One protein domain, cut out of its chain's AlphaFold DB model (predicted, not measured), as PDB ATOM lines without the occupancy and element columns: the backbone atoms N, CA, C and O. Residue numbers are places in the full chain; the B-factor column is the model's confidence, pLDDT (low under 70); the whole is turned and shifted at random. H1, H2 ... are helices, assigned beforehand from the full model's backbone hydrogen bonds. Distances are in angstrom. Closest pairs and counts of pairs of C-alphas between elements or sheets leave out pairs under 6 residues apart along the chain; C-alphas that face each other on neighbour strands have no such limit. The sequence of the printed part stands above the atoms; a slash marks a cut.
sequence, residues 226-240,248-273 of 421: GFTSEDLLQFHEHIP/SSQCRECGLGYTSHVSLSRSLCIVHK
ATOM      1  N   GLY A 226      10.699   5.146 -31.913       46.34
ATOM      2  CA  GLY A 226       9.757   5.965 -32.688       46.34
ATOM      3  C   GLY A 226       9.795   7.460 -32.350       46.34
ATOM      4  O   GLY A 226       8.923   8.198 -32.801       46.34
ATOM      5  N   PHE A 227      10.793   7.919 -31.586       47.78
ATOM      6  CA  PHE A 227      10.951   9.330 -31.253       47.78
ATOM      7  C   PHE A 227      11.361  10.119 -32.495       47.78
ATOM      8  O   PHE A 227      12.286   9.737 -33.222       47.78
ATOM      9  N   THR A 228      10.643  11.209 -32.728       49.78
ATOM     10  CA  THR A 228      10.826  12.126 -33.846       49.78
ATOM     11  C   THR A 228      10.966  13.527 -33.273       49.78
ATOM     12  O   THR A 228       9.989  14.043 -32.734       49.78
ATOM     13  N   SER A 229      12.152  14.129 -33.361       55.28
ATOM     14  CA  SER A 229      12.338  15.537 -32.991       55.28
ATOM     15  C   SER A 229      12.885  16.340 -34.165       55.28
ATOM     16  O   SER A 229      13.620  15.826 -35.014       55.28
ATOM     17  N   GLU A 230      12.447  17.593 -34.218       55.28
ATOM     18  CA  GLU A 230      12.852  18.616 -35.180       55.28
ATOM     19  C   GLU A 230      14.099  19.381 -34.702       55.28
ATOM     20  O   GLU A 230      14.797  19.987 -35.511       55.28
ATOM     21  N   ASP A 231      14.433  19.282 -33.409       52.53
ATOM     22  CA  ASP A 231      15.612  19.904 -32.807       52.53
ATOM     23  C   ASP A 231      16.744  18.885 -32.576       52.53
ATOM     24  O   ASP A 231      16.585  17.865 -31.898       52.53
ATOM     25  N   LEU A 232      17.918  19.175 -33.148       61.06
ATOM     26  CA  LEU A 232      19.106  18.318 -33.086       61.06
ATOM     27  C   LEU A 232      19.664  18.214 -31.658       61.06
ATOM     28  O   LEU A 232      20.203  17.170 -31.284       61.06
ATOM     29  N   LEU A 233      19.516  19.271 -30.852       63.72
ATOM     30  CA  LEU A 233      19.982  19.285 -29.464       63.72
ATOM     31  C   LEU A 233      19.151  18.330 -28.599       63.72
ATOM     32  O   LEU A 233      19.699  17.504 -27.870       63.72
ATOM     33  N   GLN A 234      17.830  18.381 -28.760       57.84
ATOM     34  CA  GLN A 234      16.898  17.504 -28.059       57.84
ATOM     35  C   GLN A 234      17.048  16.025 -28.467       57.84
ATOM     36  O   GLN A 234      16.833  15.131 -27.648       57.84
ATOM     37  N   PHE A 235      17.464  15.746 -29.710       56.66
ATOM     38  CA  PHE A 235      17.818  14.390 -30.146       56.66
ATOM     39  C   PHE A 235      19.070  13.860 -29.431       56.66
ATOM     40  O   PHE A 235      19.092  12.698 -29.029       56.66
ATOM     41  N   HIS A 236      20.086  14.705 -29.232       55.91
ATOM     42  CA  HIS A 236      21.319  14.321 -28.543       55.91
ATOM     43  C   HIS A 236      21.097  14.071 -27.041       55.91
ATOM     44  O   HIS A 236      21.715  13.173 -26.472       55.91
ATOM     45  N   GLU A 237      20.178  14.804 -26.404       54.84
ATOM     46  CA  GLU A 237      19.788  14.556 -25.007       54.84
ATOM     47  C   GLU A 237      18.903  13.313 -24.825       54.84
ATOM     48  O   GLU A 237      18.935  12.689 -23.765       54.84
ATOM     49  N   HIS A 238      18.127  12.923 -25.843       53.72
ATOM     50  CA  HIS A 238      17.264  11.739 -25.779       53.72
ATOM     51  C   HIS A 238      17.999  10.421 -26.076       53.72
ATOM     52  O   HIS A 238      17.393   9.353 -25.961       53.72
ATOM     53  N   ILE A 239      19.289  10.463 -26.448       51.44
ATOM     54  CA  ILE A 239      20.128   9.260 -26.527       51.44
ATOM     55  C   ILE A 239      20.124   8.637 -25.124       51.44
ATOM     56  O   ILE A 239      20.646   9.260 -24.197       51.44
ATOM     57  N   PRO A 240      19.523   7.441 -24.931       50.97
ATOM     58  CA  PRO A 240      19.414   6.845 -23.611       50.97
ATOM     59  C   PRO A 240      20.800   6.767 -22.990       50.97
ATOM     60  O   PRO A 240      21.717   6.213 -23.605       50.97
ATOM     61  N   SER A 248      29.115  -2.181 -23.007       59.62
ATOM     62  CA  SER A 248      28.410  -1.810 -24.236       59.62
ATOM     63  C   SER A 248      29.155  -0.695 -24.976       59.62
ATOM     64  O   SER A 248      29.268   0.441 -24.519       59.62
ATOM     65  N   SER A 249      29.703  -1.028 -26.143       72.00
ATOM     66  CA  SER A 249      30.332  -0.051 -27.033       72.00
ATOM     67  C   SER A 249      29.229   0.650 -27.824       72.00
ATOM     68  O   SER A 249      28.674   0.059 -28.746       72.00
ATOM     69  N   GLN A 250      28.859   1.878 -27.463       82.62
ATOM     70  CA  GLN A 250      27.782   2.614 -28.137       82.62
ATOM     71  C   GLN A 250      28.339   3.649 -29.119       82.62
ATOM     72  O   GLN A 250      29.275   4.386 -28.803       82.62
ATOM     73  N   CYS A 251      27.750   3.731 -30.313       85.50
ATOM     74  CA  CYS A 251      28.082   4.797 -31.253       85.50
ATOM     75  C   CYS A 251      27.478   6.122 -30.783       85.50
ATOM     76  O   CYS A 251      26.268   6.216 -30.601       85.50
ATOM     77  N   ARG A 252      28.309   7.160 -30.636       79.88
ATOM     78  CA  ARG A 252      27.854   8.500 -30.227       79.88
ATOM     79  C   ARG A 252      27.067   9.236 -31.312       79.88
ATOM     80  O   ARG A 252      26.306  10.132 -30.987       79.88
ATOM     81  N   GLU A 253      27.224   8.849 -32.578       73.06
ATOM     82  CA  GLU A 253      26.537   9.506 -33.697       73.06
ATOM     83  C   GLU A 253      25.164   8.901 -34.010       73.06
ATOM     84  O   GLU A 253      24.254   9.624 -34.403       73.06
ATOM     85  N   CYS A 254      24.991   7.585 -33.843       81.75
ATOM     86  CA  CYS A 254      23.722   6.905 -34.144       81.75
ATOM     87  C   CYS A 254      23.074   6.190 -32.951       81.75
ATOM     88  O   CYS A 254      21.997   5.617 -33.101       81.75
ATOM     89  N   GLY A 255      23.707   6.181 -31.774       79.25
ATOM     90  CA  GLY A 255      23.165   5.586 -30.548       79.25
ATOM     91  C   GLY A 255      23.073   4.056 -30.552       79.25
ATOM     92  O   GLY A 255      22.622   3.475 -29.564       79.25
ATOM     93  N   LEU A 256      23.497   3.382 -31.627       82.31
ATOM     94  CA  LEU A 256      23.466   1.924 -31.724       82.31
ATOM     95  C   LEU A 256      24.466   1.291 -30.752       82.31
ATOM     96  O   LEU A 256      25.632   1.690 -30.689       82.31
ATOM     97  N   GLY A 257      23.994   0.294 -30.005       84.31
ATOM     98  CA  GLY A 257      24.815  -0.515 -29.112       84.31
ATOM     99  C   GLY A 257      25.497  -1.652 -29.866       84.31
ATOM    100  O   GLY A 257      24.857  -2.380 -30.624       84.31
ATOM    101  N   TYR A 258      26.793  -1.819 -29.633       84.88
ATOM    102  CA  TYR A 258      27.601  -2.888 -30.195       84.88
ATOM    103  C   TYR A 258      28.144  -3.791 -29.091       84.88
ATOM    104  O   TYR A 258      28.507  -3.343 -28.003       84.88
ATOM    105  N   THR A 259      28.245  -5.079 -29.415       80.06
ATOM    106  CA  THR A 259      28.767  -6.128 -28.530       80.06
ATOM    107  C   THR A 259      30.289  -6.083 -28.357       80.06
ATOM    108  O   THR A 259      30.824  -6.809 -27.529       80.06
ATOM    109  N   SER A 260      31.007  -5.265 -29.139       85.88
ATOM    110  CA  SER A 260      32.455  -5.067 -29.000       85.88
ATOM    111  C   SER A 260      32.924  -3.730 -29.589       85.88
ATOM    112  O   SER A 260      32.276  -3.171 -30.482       85.88
ATOM    113  N   HIS A 261      34.101  -3.264 -29.154       85.75
ATOM    114  CA  HIS A 261      34.758  -2.064 -29.688       85.75
ATOM    115  C   HIS A 261      35.127  -2.203 -31.176       85.75
ATOM    116  O   HIS A 261      35.079  -1.232 -31.929       85.75
ATOM    117  N   VAL A 262      35.447  -3.416 -31.641       86.44
ATOM    118  CA  VAL A 262      35.784  -3.688 -33.051       86.44
ATOM    119  C   VAL A 262      34.553  -3.520 -33.944       86.44
ATOM    120  O   VAL A 262      34.628  -2.918 -35.017       86.44
ATOM    121  N   SER A 263      33.400  -4.003 -33.481       88.69
ATOM    122  CA  SER A 263      32.116  -3.847 -34.171       88.69
ATOM    123  C   SER A 263      31.719  -2.372 -34.283       88.69
ATOM    124  O   SER A 263      31.267  -1.936 -35.343       88.69
ATOM    125  N   LEU A 264      31.950  -1.605 -33.213       87.62
ATOM    126  CA  LEU A 264      31.759  -0.158 -33.198       87.62
ATOM    127  C   LEU A 264      32.733   0.548 -34.158       87.62
ATOM    128  O   LEU A 264      32.324   1.367 -34.969       87.62
ATOM    129  N   SER A 265      34.015   0.195 -34.137       86.88
ATOM    130  CA  SER A 265      35.022   0.808 -35.019       86.88
ATOM    131  C   SER A 265      34.685   0.585 -36.499       86.88
ATOM    132  O   SER A 265      34.792   1.493 -37.329       86.88
ATOM    133  N   ARG A 266      34.181  -0.608 -36.839       88.50
ATOM    134  CA  ARG A 266      33.691  -0.915 -38.186       88.50
ATOM    135  C   ARG A 266      32.461  -0.083 -38.556       88.50
ATOM    136  O   ARG A 266      32.377   0.365 -39.698       88.50
ATOM    137  N   SER A 267      31.523   0.137 -37.635       88.38
ATOM    138  CA  SER A 267      30.339   0.954 -37.921       88.38
ATOM    139  C   SER A 267      30.681   2.433 -38.096       88.38
ATOM    140  O   SER A 267      30.181   3.052 -39.033       88.38
ATOM    141  N   LEU A 268      31.605   2.969 -37.296       86.31
ATOM    142  CA  LEU A 268      32.139   4.324 -37.460       86.31
ATOM    143  C   LEU A 268      32.788   4.500 -38.842       86.31
ATOM    144  O   LEU A 268      32.516   5.474 -39.540       86.31
ATOM    145  N   CYS A 269      33.564   3.514 -39.290       82.56
ATOM    146  CA  CYS A 269      34.239   3.560 -40.588       82.56
ATOM    147  C   CYS A 269      33.277   3.408 -41.782       82.56
ATOM    148  O   CYS A 269      33.432   4.091 -42.795       82.56
ATOM    149  N   ILE A 270      32.275   2.528 -41.689       84.12
ATOM    150  CA  ILE A 270      31.365   2.240 -42.811       84.12
ATOM    151  C   ILE A 270      30.233   3.264 -42.897       84.12
ATOM    152  O   ILE A 270      29.974   3.808 -43.969       84.12
ATOM    153  N   VAL A 271      29.540   3.495 -41.782       82.31
ATOM    154  CA  VAL A 271      28.299   4.281 -41.745       82.31
ATOM    155  C   VAL A 271      28.622   5.762 -41.641       82.31
ATOM    156  O   VAL A 271      28.081   6.570 -42.391       82.31
ATOM    157  N   HIS A 272      29.553   6.103 -40.756       82.00
ATOM    158  CA  HIS A 272      29.882   7.488 -40.440       82.00
ATOM    159  C   HIS A 272      31.109   7.998 -41.209       82.00
ATOM    160  O   HIS A 272      31.418   9.185 -41.170       82.00
ATOM    161  N   LYS A 273      31.803   7.115 -41.951       80.19
ATOM    162  CA  LYS A 273      33.065   7.411 -42.660       80.19
ATOM    163  C   LYS A 273      34.126   8.038 -41.744       80.19
ATOM    164  O   LYS A 273      35.049   8.698 -42.224       80.19
TER     165      LYS A 273
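What this domain is: This is residues 226 to 240 and 248 to 273 of the 421 residues of the protein "zinc finger protein 532-like" of Carlito syrichta (UniProt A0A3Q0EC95). Little regular structure is here: look for one helix, H2, with the chain before it, residues 248 to 260, folded back on itself as a loop between H2 and a shorter helix, H1. The printed part has 41 residues with two named helices, H1 then H2, and no named strand; the class is all helix, with under half of the residues in named elements. It is loose, with a radius of gyration of the C-alphas of 11.5 A, and spans 31 by 21 by 16 A.

How they stand to each other: Start at H2, residues 261 to 270, and look back to residues 249 to 250, which pair antiparallel with residues 257 to 258. H1, residues 232 to 237, is apart from H2. In both helices every O i to N i+4 pair is within hydrogen-bond range.

Where its parts are: Find C-alpha 261 at (34.758, -2.064, -29.688); from there H2 runs 14.2 A to C-alpha 270 at (31.365, 2.240, -42.811). H1 begins at C-alpha 232 (19.106, 18.318, -33.086) and runs 8.9 A.

The domain as a whole: The C-alphas farthest apart, of Glu 230 and Val 262, are 32.1 A apart. Residues 241 to 247 are not printed; C-alphas 240 and 248 are 12.5 A apart across this cut. The model's pLDDT is under 70 at residues 226 to 240 and 248.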